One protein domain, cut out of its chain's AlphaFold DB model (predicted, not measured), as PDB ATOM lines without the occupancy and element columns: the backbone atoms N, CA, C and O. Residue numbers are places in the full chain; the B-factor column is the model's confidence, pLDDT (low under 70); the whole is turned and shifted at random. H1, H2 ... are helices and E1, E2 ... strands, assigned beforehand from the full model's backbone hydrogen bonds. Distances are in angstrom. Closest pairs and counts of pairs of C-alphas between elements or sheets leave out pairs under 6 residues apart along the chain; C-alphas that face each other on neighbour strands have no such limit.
ATOM      1  N   LYS A 137     130.826 102.017  88.108       67.31
ATOM      2  CA  LYS A 137     129.536 102.078  87.404       67.31
ATOM      3  C   LYS A 137     129.645 101.889  85.896       67.31
ATOM      4  O   LYS A 137     128.710 101.377  85.301       67.31
ATOM      5  N   THR A 138     130.767 102.244  85.270       79.75
ATOM      6  CA  THR A 138     130.924 102.108  83.812       79.75
ATOM      7  C   THR A 138     130.815 100.646  83.375       79.75
ATOM      8  O   THR A 138     130.150 100.351  82.388       79.75
ATOM      9  N   LEU A 139     131.396  99.718  84.147       85.06
ATOM     10  CA  LEU A 139     131.273  98.281  83.888       85.06
ATOM     11  C   LEU A 139     129.853  97.764  84.127       85.06
ATOM     12  O   LEU A 139     129.375  96.944  83.345       85.06
ATOM     13  N   ASP A 140     129.175  98.242  85.171       89.25
ATOM     14  CA  ASP A 140     127.787  97.863  85.440       89.25
ATOM     15  C   ASP A 140     126.841  98.396  84.352       89.25
ATOM     16  O   ASP A 140     126.051  97.624  83.820       89.25
ATOM     17  N   TYR A 141     126.990  99.653  83.921       90.81
ATOM     18  CA  TYR A 141     126.229 100.221  82.804       90.81
ATOM     19  C   TYR A 141     126.527  99.509  81.487       90.81
ATOM     20  O   TYR A 141     125.612  99.235  80.715       90.81
ATOM     21  N   TRP A 142     127.788  99.153  81.235       93.25
ATOM     22  CA  TRP A 142     128.157  98.363  80.063       93.25
ATOM     23  C   TRP A 142     127.558  96.953  80.108       93.25
ATOM     24  O   TRP A 142     127.112  96.427  79.087       93.25
ATOM     25  N   ARG A 143     127.508  96.321  81.285       94.69
ATOM     26  CA  ARG A 143     126.842  95.026  81.471       94.69
ATOM     27  C   ARG A 143     125.340  95.146  81.236       94.69
ATOM     28  O   ARG A 143     124.781  94.308  80.533       94.69
ATOM     29  N   ASP A 144     124.709  96.177  81.788       94.25
ATOM     30  CA  ASP A 144     123.280  96.429  81.630       94.25
ATOM     31  C   ASP A 144     122.947  96.692  80.157       94.25
ATOM     32  O   ASP A 144     122.040  96.060  79.620       94.25
ATOM     33  N   PHE A 145     123.755  97.494  79.461       96.81
ATOM     34  CA  PHE A 145     123.672  97.696  78.014       96.81
ATOM     35  C   PHE A 145     123.755  96.369  77.240       96.81
ATOM     36  O   PHE A 145     122.876  96.063  76.436       96.81
ATOM     37  N   ASN A 146     124.743  95.522  77.546       96.88
ATOM     38  CA  ASN A 146     124.913  94.218  76.889       96.88
ATOM     39  C   ASN A 146     123.822  93.186  77.228       96.88
ATOM     40  O   ASN A 146     123.693  92.161  76.550       96.88
ATOM     41  N   SER A 147     123.047  93.428  78.286       96.81
ATOM     42  CA  SER A 147     121.932  92.568  78.683       96.81
ATOM     43  C   SER A 147     120.656  92.834  77.878       96.81
ATOM     44  O   SER A 147     119.770  91.979  77.845       96.81
ATOM     45  N   LEU A 148     120.572  93.973  77.177       97.81
ATOM     46  CA  LEU A 148     119.419  94.389  76.374       97.81
ATOM     47  C   LEU A 148     119.362  93.663  75.022       97.81
ATOM     48  O   LEU A 148     119.230  94.284  73.969       97.81
ATOM     49  N   LYS A 149     119.444  92.334  75.030       97.25
ATOM     50  CA  LYS A 149     119.242  91.515  73.830       97.25
ATOM     51  C   LYS A 149     117.758  91.444  73.499       97.25
ATOM     52  O   LYS A 149     116.945  91.169  74.381       97.25
ATOM     53  N   VAL A 150     117.408  91.657  72.234       97.62
ATOM     54  CA  VAL A 150     116.018  91.580  71.771       97.62
ATOM     55  C   VAL A 150     115.785  90.314  70.955       97.62
ATOM     56  O   VAL A 150     116.575  89.959  70.083       97.62
ATOM     57  N   THR A 151     114.696  89.608  71.251       97.50
ATOM     58  CA  THR A 151     114.287  88.429  70.479       97.50
ATOM     59  C   THR A 151     113.457  88.832  69.259       97.50
ATOM     60  O   THR A 151     112.871  89.916  69.217       97.50
ATOM     61  N   LEU A 152     113.349  87.940  68.267       97.12
ATOM     62  CA  LEU A 152     112.497  88.164  67.091       97.12
ATOM     63  C   LEU A 152     111.023  88.407  67.472       97.12
ATOM     64  O   LEU A 152     110.341  89.184  66.809       97.12
ATOM     65  N   ASP A 153     110.526  87.762  68.531       97.38
ATOM     66  CA  ASP A 153     109.166  87.960  69.045       97.38
ATOM     67  C   ASP A 153     108.978  89.335  69.692       97.38
ATOM     68  O   ASP A 153     107.959  89.991  69.470       97.38
ATOM     69  N   ASP A 154     109.963  89.796  70.465       97.75
ATOM     70  CA  ASP A 154     109.884  91.087  71.145       97.75
ATOM     71  C   ASP A 154     109.858  92.257  70.156       97.75
ATOM     72  O   ASP A 154     109.152  93.236  70.398       97.75
ATOM     73  N   LEU A 155     110.554  92.153  69.018       97.12
ATOM     74  CA  LEU A 155     110.582  93.203  67.992       97.12
ATOM     75  C   LEU A 155     109.189  93.516  67.430       97.12
ATOM     76  O   LEU A 155     108.822  94.686  67.293       97.12
ATOM     77  N   VAL A 156     108.400  92.478  67.140       97.75
ATOM     78  CA  VAL A 156     107.044  92.592  66.572       97.75
ATOM     79  C   VAL A 156     105.951  92.642  67.639       97.75
ATOM     80  O   VAL A 156     104.766  92.699  67.316       97.75
ATOM     81  N   ARG A 157     106.303  92.634  68.927       97.94
ATOM     82  CA  ARG A 157     105.309  92.746  69.994       97.94
ATOM     83  C   ARG A 157     104.755  94.169  70.053       97.94
ATOM     84  O   ARG A 157     105.509  95.135  70.092       97.94
ATOM     85  N   LEU A 158     103.434  94.308  70.123       98.00
ATOM     86  CA  LEU A 158     102.789  95.581  70.450       98.00
ATOM     87  C   LEU A 158     102.747  95.755  71.971       98.00
ATOM     88  O   LEU A 158     102.167  94.937  72.683       98.00
ATOM     89  N   ILE A 159     103.363  96.822  72.464       97.56
ATOM     90  CA  ILE A 159     103.415  97.191  73.876       97.56
ATOM     91  C   ILE A 159     102.375  98.293  74.121       97.56
ATOM     92  O   ILE A 159     102.438  99.337  73.463       97.56
ATOM     93  N   PRO A 160     101.407  98.093  75.032       97.25
ATOM     94  CA  PRO A 160     100.442  99.127  75.383       97.25
ATOM     95  C   PRO A 160     101.122 100.248  76.182       97.25
ATOM     96  O   PRO A 160     101.862  99.990  77.129       97.25
ATOM     97  N   LEU A 161     100.856 101.500  75.810       96.25
ATOM     98  CA  LEU A 161     101.317 102.690  76.524       96.25
ATOM     99  C   LEU A 161     100.277 103.118  77.566       96.25
ATOM    100  O   LEU A 161      99.071 103.050  77.315       96.25
ATOM    101  N   SER A 162     100.736 103.628  78.711       93.00
ATOM    102  CA  SER A 162      99.871 104.134  79.791       93.00
ATOM    103  C   SER A 162      98.966 105.292  79.357       93.00
ATOM    104  O   SER A 162      97.891 105.478  79.919       93.00
ATOM    105  N   THR A 163      99.369 106.044  78.333       93.44
ATOM    106  CA  THR A 163      98.633 107.189  77.781       93.44
ATOM    107  C   THR A 163      97.514 106.806  76.809       93.44
ATOM    108  O   THR A 163      96.882 107.692  76.244       93.44
ATOM    109  N   GLY A 164      97.250 105.510  76.610       86.19
ATOM    110  CA  GLY A 164      96.283 105.034  75.625       86.19
ATOM    111  C   GLY A 164      96.893 105.032  74.226       86.19
ATOM    112  O   GLY A 164      96.809 105.997  73.476       86.19
ATOM    113  N   GLY A 165      97.541 103.928  73.876       95.75
ATOM    114  CA  GLY A 165      98.162 103.719  72.573       95.75
ATOM    115  C   GLY A 165      98.948 102.416  72.555       95.75
ATOM    116  O   GLY A 165      99.095 101.760  73.585       95.75
ATOM    117  N   VAL A 166      99.462 102.040  71.388       97.62
ATOM    118  CA  VAL A 166     100.358 100.888  71.240       97.62
ATOM    119  C   VAL A 166     101.645 101.322  70.554       97.62
ATOM    120  O   VAL A 166     101.633 102.159  69.651       97.62
ATOM    121  N   ARG A 167     102.766 100.752  70.989       97.31
ATOM    122  CA  ARG A 167     104.095 100.974  70.419       97.31
ATOM    123  C   ARG A 167     104.708  99.629  70.047       97.31
ATOM    124  O   ARG A 167     104.557  98.663  70.782       97.31
ATOM    125  N   TRP A 168     105.404  99.560  68.918       98.06
ATOM    126  CA  TRP A 168     106.157  98.361  68.546       98.06
ATOM    127  C   TRP A 168     107.345  98.136  69.481       98.06
ATOM    128  O   TRP A 168     108.020  99.090  69.870       98.06
ATOM    129  N   GLY A 169     107.615  96.877  69.814       97.75
ATOM    130  CA  GLY A 169     108.623  96.508  70.799       97.75
ATOM    131  C   GLY A 169     110.036  96.914  70.404       97.75
ATOM    132  O   GLY A 169     110.780  97.349  71.274       97.75
ATOM    133  N   TYR A 170     110.380  96.920  69.111       97.62
ATOM    134  CA  TYR A 170     111.682  97.433  68.659       97.62
ATOM    135  C   TYR A 170     111.894  98.923  68.985       97.62
ATOM    136  O   TYR A 170     113.016  99.327  69.280       97.62
ATOM    137  N   ARG A 171     110.827  99.739  68.988       97.94
ATOM    138  CA  ARG A 171     110.907 101.164  69.355       97.94
ATOM    139  C   ARG A 171     111.091 101.355  70.858       97.94
ATOM    140  O   ARG A 171     111.861 102.201  71.278       97.94
ATOM    141  N   ASP A 172     110.389 100.568  71.666       97.88
ATOM    142  CA  ASP A 172     110.572 100.579  73.123       97.88
ATOM    143  C   ASP A 172     111.961 100.063  73.528       97.88
ATOM    144  O   ASP A 172     112.598 100.594  74.433       97.88
ATOM    145  N   TRP A 173     112.449  99.041  72.827       98.12
ATOM    146  CA  TRP A 173     113.774  98.482  73.035       98.12
ATOM    147  C   TRP A 173     114.883  99.481  72.693       98.12
ATOM    148  O   TRP A 173     115.761  99.687  73.527       98.12
ATOM    149  N   ILE A 174     114.834 100.147  71.531       98.06
ATOM    150  CA  ILE A 174     115.885 101.108  71.164       98.06
ATOM    151  C   ILE A 174     115.916 102.317  72.106       98.06
ATOM    152  O   ILE A 174     116.998 102.795  72.417       98.06
ATOM    153  N   ASP A 175     114.773 102.758  72.645       97.88
ATOM    154  CA  ASP A 175     114.739 103.823  73.661       97.88
ATOM    155  C   ASP A 175     115.476 103.403  74.952       97.88
ATOM    156  O   ASP A 175     116.181 104.205  75.565       97.88
ATOM    157  N   LYS A 176     115.372 102.127  75.353       97.62
ATOM    158  CA  LYS A 176     116.121 101.576  76.499       97.62
ATOM    159  C   LYS A 176     117.611 101.445  76.200       97.62
ATOM    160  O   LYS A 176     118.431 101.729  77.069       97.62
ATOM    161  N   VAL A 177     117.949 101.004  74.990       97.81
ATOM    162  CA  VAL A 177     119.336 100.865  74.528       97.81
ATOM    163  C   VAL A 177     120.016 102.228  74.428       97.81
ATOM    164  O   VAL A 177     121.150 102.354  74.876       97.81
ATOM    165  N   GLU A 178     119.330 103.250  73.912       97.94
ATOM    166  CA  GLU A 178     119.836 104.625  73.841       97.94
ATOM    167  C   GLU A 178     120.159 105.155  75.242       97.94
ATOM    168  O   GLU A 178     121.298 105.546  75.489       97.94
ATOM    169  N   ALA A 179     119.213 105.048  76.184       96.75
ATOM    170  CA  ALA A 179     119.418 105.483  77.565       96.75
ATOM    171  C   ALA A 179     120.564 104.728  78.269       96.75
ATOM    172  O   ALA A 179     121.358 105.330  78.993       96.75
ATOM    173  N   ALA A 180     120.678 103.412  78.056       95.94
ATOM    174  CA  ALA A 180     121.765 102.610  78.618       95.94
ATOM    175  C   ALA A 180     123.128 102.932  77.978       95.94
ATOM    176  O   ALA A 180     124.146 102.940  78.670       95.94
ATOM    177  N   GLY A 181     123.155 103.219  76.673       95.94
ATOM    178  CA  GLY A 181     124.362 103.608  75.946       95.94
ATOM    179  C   GLY A 181     124.877 104.987  76.358       95.94
ATOM    180  O   GLY A 181     126.076 105.156  76.556       95.94
ATOM    181  N   GLU A 182     123.982 105.953  76.579       95.12
ATOM    182  CA  GLU A 182     124.348 107.267  77.124       95.12
ATOM    183  C   GLU A 182     124.908 107.150  78.547       95.12
ATOM    184  O   GLU A 182     125.935 107.749  78.865       95.12
ATOM    185  N   ALA A 183     124.281 106.323  79.390       92.06
ATOM    186  CA  ALA A 183     124.735 106.087  80.757       92.06
ATOM    187  C   ALA A 183     126.100 105.381  80.832       92.06
ATOM    188  O   ALA A 183     126.835 105.574  81.802       92.06
ATOM    189  N   SER A 184     126.464 104.578  79.825       93.19
ATOM    190  CA  SER A 184     127.760 103.895  79.802       93.19
ATOM    191  C   SER A 184     128.930 104.827  79.478       93.19
ATOM    192  O   SER A 184     130.074 104.459  79.744       93.19
ATOM    193  N   GLY A 185     128.680 106.006  78.893       92.25
ATOM    194  CA  GLY A 185     129.726 106.947  78.474       92.25
ATOM    195  C   GLY A 185     130.698 106.382  77.429       92.25
ATOM    196  O   GLY A 185     131.807 106.892  77.280       92.25
ATOM    197  N   SER A 186     130.323 105.300  76.739       94.31
ATOM    198  CA  SER A 186     131.169 104.652  75.732       94.31
ATOM    199  C   SER A 186     131.177 105.426  74.413       94.31
ATOM    200  O   SER A 186     130.246 106.169  74.104       94.31
ATOM    201  N   ALA A 187     132.228 105.239  73.610       95.12
ATOM    202  CA  ALA A 187     132.320 105.867  72.295       95.12
ATOM    203  C   ALA A 187     131.156 105.415  71.377       95.12
ATOM    204  O   ALA A 187     130.838 104.219  71.368       95.12
ATOM    205  N   PRO A 188     130.554 106.323  70.578       95.69
ATOM    206  CA  PRO A 188     129.433 106.011  69.683       95.69
ATOM    207  C   PRO A 188     129.677 104.798  68.782       95.69
ATOM    208  O   PRO A 188     128.831 103.911  68.691       95.69
ATOM    209  N   ASP A 189     130.860 104.712  68.178       95.44
ATOM    210  CA  ASP A 189     131.233 103.661  67.228       95.44
ATOM    211  C   ASP A 189     131.193 102.274  67.886       95.44
ATOM    212  O   ASP A 189     130.717 101.300  67.302       95.44
ATOM    213  N   VAL A 190     131.642 102.196  69.145       95.75
ATOM    214  CA  VAL A 190     131.642 100.966  69.946       95.75
ATOM    215  C   VAL A 190     130.212 100.563  70.301       95.75
ATOM    216  O   VAL A 190     129.878  99.379  70.224       95.75
ATOM    217  N   LEU A 191     129.351 101.527  70.644       96.81
ATOM    218  CA  LEU A 191     127.934 101.275  70.918       96.81
ATOM    219  C   LEU A 191     127.224 100.727  69.675       96.81
ATOM    220  O   LEU A 191     126.589  99.675  69.752       96.81
ATOM    221  N   ILE A 192     127.391 101.383  68.523       96.75
ATOM    222  CA  ILE A 192     126.781 100.978  67.247       96.75
ATOM    223  C   ILE A 192     127.244  99.572  66.856       96.75
ATOM    224  O   ILE A 192     126.414  98.695  66.606       96.75
ATOM    225  N   ALA A 193     128.559  99.330  66.867       96.12
ATOM    226  CA  ALA A 193     129.125  98.027  66.536       96.12
ATOM    227  C   ALA A 193     128.594  96.925  67.463       96.12
ATOM    228  O   ALA A 193     128.237  95.841  67.000       96.12
ATOM    229  N   THR A 194     128.471  97.208  68.762       96.75
ATOM    230  CA  THR A 194     127.956  96.246  69.746       96.75
ATOM    231  C   THR A 194     126.478  95.935  69.515       96.75
ATOM    232  O   THR A 194     126.090  94.763  69.568       96.75
ATOM    233  N   VAL A 195     125.651  96.945  69.211       96.94
ATOM    234  CA  VAL A 195     124.228  96.732  68.903       96.94
ATOM    235  C   VAL A 195     124.070  95.839  67.679       96.94
ATOM    236  O   VAL A 195     123.344  94.847  67.752       96.94
ATOM    237  N   ILE A 196     124.771  96.161  66.588       96.38
ATOM    238  CA  ILE A 196     124.696  95.414  65.326       96.38
ATOM    239  C   ILE A 196     125.215  93.984  65.509       96.38
ATOM    240  O   ILE A 196     124.591  93.044  65.033       96.38
ATOM    241  N   ALA A 197     126.330  93.797  66.219       96.06
ATOM    242  CA  ALA A 197     126.954  92.483  66.348       96.06
ATOM    243  C   ALA A 197     126.253  91.552  67.350       96.06
ATOM    244  O   ALA A 197     126.338  90.333  67.202       96.06
ATOM    245  N   SER A 198     125.630  92.089  68.407       96.50
ATOM    246  CA  SER A 198     125.281  91.268  69.580       96.50
ATOM    247  C   SER A 198     123.905  91.495  70.200       96.50
ATOM    248  O   SER A 198     123.406  90.584  70.870       96.50
ATOM    249  N   LEU A 199     123.292  92.668  70.013       97.00
ATOM    250  CA  LEU A 199     122.008  92.989  70.647       97.00
ATOM    251  C   LEU A 199     120.830  92.851  69.688       97.00
ATOM    252  O   LEU A 199     119.735  92.505  70.134       97.00
ATOM    253  N   LEU A 200     121.060  93.082  68.395       96.81
ATOM    254  CA  LEU A 200     120.062  92.959  67.344       96.81
ATOM    255  C   LEU A 200     120.187  91.598  66.626       96.81
ATOM    256  O   LEU A 200     121.300  91.174  66.313       96.81
ATOM    257  N   PRO A 201     119.076  90.902  66.326       96.81
ATOM    258  CA  PRO A 201     119.111  89.712  65.481       96.81
ATOM    259  C   PRO A 201     119.687  90.021  64.091       96.81
ATOM    260  O   PRO A 201     119.288  91.004  63.465       96.81
ATOM    261  N   ALA A 202     120.571  89.155  63.587       95.50
ATOM    262  CA  ALA A 202     121.271  89.342  62.309       95.50
ATOM    263  C   ALA A 202     120.331  89.508  61.094       95.50
ATOM    264  O   ALA A 202     120.668  90.167  60.118       95.50
ATOM    265  N   ASP A 203     119.119  88.955  61.138       94.62
ATOM    266  CA  ASP A 203     118.146  89.137  60.053       94.62
ATOM    267  C   ASP A 203     117.587  90.577  59.989       94.62
ATOM    268  O   ASP A 203     117.096  91.020  58.952       94.62
ATOM    269  N   ILE A 204     117.684  91.329  61.091       95.81
ATOM    270  CA  ILE A 204     117.187  92.706  61.225       95.81
ATOM    271  C   ILE A 204     118.312  93.724  61.036       95.81
ATOM    272  O   ILE A 204     118.041  94.844  60.606       95.81
ATOM    273  N   THR A 205     119.572  93.349  61.281       95.19
ATOM    274  CA  THR A 205     120.730  94.234  61.053       95.19
ATOM    275  C   THR A 205     120.807  94.708  59.607       95.19
ATOM    276  O   THR A 205     121.157  95.856  59.370       95.19
ATOM    277  N   ASN A 206     120.375  93.882  58.650       93.88
ATOM    278  CA  ASN A 206     120.341  94.228  57.226       93.88
ATOM    279  C   ASN A 206     119.324  95.330  56.876       93.88
ATOM    280  O   ASN A 206     119.374  95.885  55.782       93.88
ATOM    281  N   LEU A 207     118.381  95.638  57.776       95.31
ATOM    282  CA  LEU A 207     117.456  96.762  57.610       95.31
ATOM    283  C   LEU A 207     118.054  98.091  58.071       95.31
ATOM    284  O   LEU A 207     117.536  99.148  57.714       95.31
ATOM    285  N   VAL A 208     119.102  98.046  58.893       94.88
ATOM    286  CA  VAL A 208     119.742  99.235  59.444       94.88
ATOM    287  C   VAL A 208     120.952  99.570  58.575       94.88
ATOM    288  O   VAL A 208     121.813  98.711  58.380       94.88
ATOM    289  N   PRO A 209     121.059 100.799  58.042       90.38
ATOM    290  CA  PRO A 209     122.232 101.194  57.278       90.38
ATOM    291  C   PRO A 209     123.505 101.030  58.125       90.38
ATOM    292  O   PRO A 209     123.534 101.500  59.265       90.38
ATOM    293  N   PRO A 210     124.577 100.423  57.588       82.81
ATOM    294  CA  PRO A 210     125.804 100.170  58.346       82.81
ATOM    295  C   PRO A 210     126.593 101.446  58.688       82.81
ATOM    296  O   PRO A 210     127.529 101.393  59.477       82.81
ATOM    297  N   ALA A 211     126.233 102.593  58.102       83.75
ATOM    298  CA  ALA A 211     127.006 103.833  58.143       83.75
ATOM    299  C   ALA A 211     126.279 104.966  58.891       83.75
ATOM    300  O   ALA A 211     126.031 106.035  58.333       83.75
ATOM    301  N   ALA A 212     125.917 104.739  60.154       91.75
ATOM    302  CA  ALA A 212     125.462 105.827  61.016       91.75
ATOM    303  C   ALA A 212     126.663 106.686  61.461       91.75
ATOM    304  O   ALA A 212     127.621 106.118  61.986       91.75
ATOM    305  N   PRO A 213     126.641 108.021  61.286       91.56
ATOM    306  CA  PRO A 213     127.763 108.880  61.672       91.56
ATOM    307  C   PRO A 213     127.866 109.100  63.186       91.56
ATOM    308  O   PRO A 213     128.946 109.397  63.687       91.56
ATOM    309  N   ASP A 214     126.754 108.988  63.913       96.56
ATOM    310  CA  ASP A 214     126.702 109.166  65.359       96.56
ATOM    311  C   ASP A 214     125.627 108.270  66.008       96.56
ATOM    312  O   ASP A 214     124.780 107.657  65.343       96.56
ATOM    313  N   TRP A 215     125.688 108.178  67.338       96.50
ATOM    314  CA  TRP A 215     124.785 107.352  68.140       96.50
ATOM    315  C   TRP A 215     123.307 107.788  68.059       96.50
ATOM    316  O   TRP A 215     122.453 106.923  67.833       96.50
ATOM    317  N   PRO A 216     122.961 109.089  68.158       97.62
ATOM    318  CA  PRO A 216     121.570 109.529  68.033       97.62
ATOM    319  C   PRO A 216     120.974 109.263  66.647       97.62
ATOM    320  O   PRO A 216     119.820 108.837  66.545       97.62
ATOM    321  N   THR A 217     121.746 109.452  65.570       97.75
ATOM    322  CA  THR A 217     121.298 109.161  64.200       97.75
ATOM    323  C   THR A 217     121.071 107.667  64.022       97.75
ATOM    324  O   THR A 217     120.054 107.278  63.449       97.75
ATOM    325  N   PHE A 218     121.951 106.814  64.559       97.50
ATOM    326  CA  PHE A 218     121.732 105.366  64.573       97.50
ATOM    327  C   PHE A 218     120.404 104.995  65.252       97.50
ATOM    328  O   PHE A 218     119.567 104.313  64.653       97.50
ATOM    329  N   CYS A 219     120.167 105.497  66.466       97.88
ATOM    330  CA  CYS A 219     118.936 105.222  67.208       97.88
ATOM    331  C   CYS A 219     117.695 105.741  66.458       97.88
ATOM    332  O   CYS A 219     116.678 105.049  66.369       97.88
ATOM    333  N   ALA A 220     117.777 106.927  65.845       97.88
ATOM    334  CA  ALA A 220     116.716 107.480  65.007       97.88
ATOM    335  C   ALA A 220     116.422 106.611  63.771       97.88
ATOM    336  O   ALA A 220     115.251 106.370  63.464       97.88
ATOM    337  N   MET A 221     117.451 106.078  63.103       97.19
ATOM    338  CA  MET A 221     117.283 105.164  61.969       97.19
ATOM    339  C   MET A 221     116.544 103.891  62.386       97.19
ATOM    340  O   MET A 221     115.548 103.536  61.755       97.19
ATOM    341  N   VAL A 222     116.934 103.260  63.499       97.25
ATOM    342  CA  VAL A 222     116.246 102.068  64.026       97.25
ATOM    343  C   VAL A 222     114.780 102.368  64.378       97.25
ATOM    344  O   VAL A 222     113.888 101.584  64.054       97.25
ATOM    345  N   ARG A 223     114.483 103.530  64.978       97.69
ATOM    346  CA  ARG A 223     113.094 103.961  65.254       97.69
ATOM    347  C   ARG A 223     112.271 104.167  63.985       97.69
ATOM    348  O   ARG A 223     111.063 103.895  63.986       97.69
ATOM    349  N   SER A 224     112.917 104.671  62.934       97.44
ATOM    350  CA  SER A 224     112.293 105.003  61.651       97.44
ATOM    351  C   SER A 224     111.961 103.786  60.788       97.44
ATOM    352  O   SER A 224     111.203 103.928  59.830       97.44
ATOM    353  N   LEU A 225     112.450 102.590  61.151       97.50
ATOM    354  CA  LEU A 225     112.101 101.350  60.463       97.50
ATOM    355  C   LEU A 225     110.580 101.196  60.363       97.50
ATOM    356  O   LEU A 225     109.847 101.399  61.340       97.50
ATOM    357  N   LEU A 226     110.110 100.829  59.172       97.56
ATOM    358  CA  LEU A 226     108.695 100.604  58.908       97.56
ATOM    359  C   LEU A 226     108.243  99.304  59.590       97.56
ATOM    360  O   LEU A 226     108.878  98.265  59.393       97.56
ATOM    361  N   PRO A 227     107.129  99.316  60.348       97.81
ATOM    362  CA  PRO A 227     106.653  98.122  61.038       97.81
ATOM    363  C   PRO A 227     106.415  96.920  60.122       97.81
ATOM    364  O   PRO A 227     106.716  95.795  60.507       97.81
ATOM    365  N   GLU A 228     105.907  97.149  58.909       97.56
ATOM    366  CA  GLU A 228     105.642  96.073  57.947       97.56
ATOM    367  C   GLU A 228     106.935  95.415  57.455       97.56
ATOM    368  O   GLU A 228     107.016  94.193  57.409       97.56
ATOM    369  N   THR A 229     107.992  96.196  57.210       97.44
ATOM    370  CA  THR A 229     109.309  95.659  56.841       97.44
ATOM    371  C   THR A 229     109.917  94.829  57.972       97.44
ATOM    372  O   THR A 229     110.473  93.761  57.724       97.44
ATOM    373  N   VAL A 230     109.779  95.277  59.225       97.69
ATOM    374  CA  VAL A 230     110.268  94.526  60.394       97.69
ATOM    375  C   VAL A 230     109.501  93.212  60.556       97.69
ATOM    376  O   VAL A 230     110.121  92.171  60.757       97.69
ATOM    377  N   LYS A 231     108.167  93.227  60.437       97.69
ATOM    378  CA  LYS A 231     107.348  92.004  60.493       97.69
ATOM    379  C   LYS A 231     107.737  91.007  59.417       97.69
ATOM    380  O   LYS A 231     107.860  89.823  59.718       97.69
ATOM    381  N   GLU A 232     107.919  91.488  58.193       97.44
ATOM    382  CA  GLU A 232     108.253  90.642  57.058       97.44
ATOM    383  C   GLU A 232     109.616  89.974  57.252       97.44
ATOM    384  O   GLU A 232     109.717  88.753  57.164       97.44
ATOM    385  N   ARG A 233     110.638  90.726  57.679       97.38
ATOM    386  CA  ARG A 233     111.940  90.134  58.022       97.38
ATOM    387  C   ARG A 233     111.866  89.151  59.183       97.38
ATOM    388  O   ARG A 233     112.514  88.111  59.145       97.38
ATOM    389  N   VAL A 234     111.062  89.436  60.208       97.38
ATOM    390  CA  VAL A 234     110.843  88.485  61.311       97.38
ATOM    391  C   VAL A 234     110.151  87.209  60.817       97.38
ATOM    392  O   VAL A 234     110.478  86.123  61.297       97.38
ATOM    393  N   ARG A 235     109.222  87.308  59.859       97.56
ATOM    394  CA  ARG A 235     108.566  86.154  59.229       97.56
ATOM    395  C   ARG A 235     109.568  85.316  58.433       97.56
ATOM    396  O   ARG A 235     109.672  84.121  58.699       97.56
ATOM    397  N   GLU A 236     110.346  85.937  57.551       97.44
ATOM    398  CA  GLU A 236     111.410  85.277  56.778       97.44
ATOM    399  C   GLU A 236     112.434  84.589  57.694       97.44
ATOM    400  O   GLU A 236     112.781  83.425  57.491       97.44
ATOM    401  N   ALA A 237     112.873  85.270  58.757       96.50
ATOM    402  CA  ALA A 237     113.812  84.718  59.731       96.50
ATOM    403  C   ALA A 237     113.247  83.468  60.424       96.50
ATOM    404  O   ALA A 237     113.945  82.463  60.577       96.50
TER     405      ALA A 237
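This is residues 137 to 237 of the 474 residues of an uncharacterized protein of Auricularia subglabra (strain TFB-10046 / SS5) (UniProt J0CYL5). What does one see first? A long helix, H3, runs through the middle of a helical body, with H1 packed on one side of it and H6 on the other, and H4 set aslant near its end at residue 184. At its other end a small hairpin of strands, E1 and E2, leads into it, and H7 lies at that end of the body, with the short helices H2 and H5 beside it. How is it made up? H1, H3, H4 and H6 form a bundle, a group of neighbouring helices, with H4 at a slant to the other three. The printed part has 101 residues with seven named helices and two named strands, in the order H1 H2 E1 E2 H3 H4 H5 H6 H7, mostly helix, the sheet E1 - E2 antiparallel. It is compact and rounded, with a radius of gyration of the C-alphas of 13.4 A and spans of 35 by 32 by 21 A.

How is the sheet paired? E1, residues 158 to 161, and E2, residues 165 to 168, are an antiparallel hairpin at 140 degrees, with N 159 and O 167 at 2.8 A. What touches the hub? H3, residues 169 to 184, touches H6, residues 215 to 224, at a shallow tilt of 6 degrees, opposite ways, C-alphas 171 and 223 being closest at 5.4 A. With residues 177 to 184 alone it touches H1, residues 137 to 147, at a shallow tilt of 19 degrees, opposite ways, C-alphas 141 and 184 closest at 5.0 A. With residues 169 to 173 alone it touches H2, residues 152 to 155, C-alphas 155 and 170 closest at 4.4 A. What lies farther out? H4, residues 188 to 199, touches H6 with residues 188 to 192 alone, at a steep tilt of 43 degrees, the same way, C-alphas 188 and 215 closest at 5.1 A. H7, residues 227 to 237, touches H5, residues 202 to 205, C-alphas 203 and 237 closest at 6.2 A. Are the helix backbones complete? In H1, H3, H4, H6 and H7 every O i to N i+4 pair is within hydrogen-bond range; H2 and H5 are too short for one.

Where do the ends lie? C-alpha 137 of H1 is at (129.536, 102.078, 87.404) and C-alpha 237 of H7 at (113.812, 84.718, 59.731). How long are the longer helices? H3 measures 22.4 A, H7 15.3 A, H1 and H4 15.0 A each and H6 14.3 A.

How large is it? The C-alphas of Lys 137 and Glu 236, the two farthest apart, are 39.4 A apart. Is it whole and confident? The printed part has no cut and no long link. Residue 137 alone is under 70 in pLDDT.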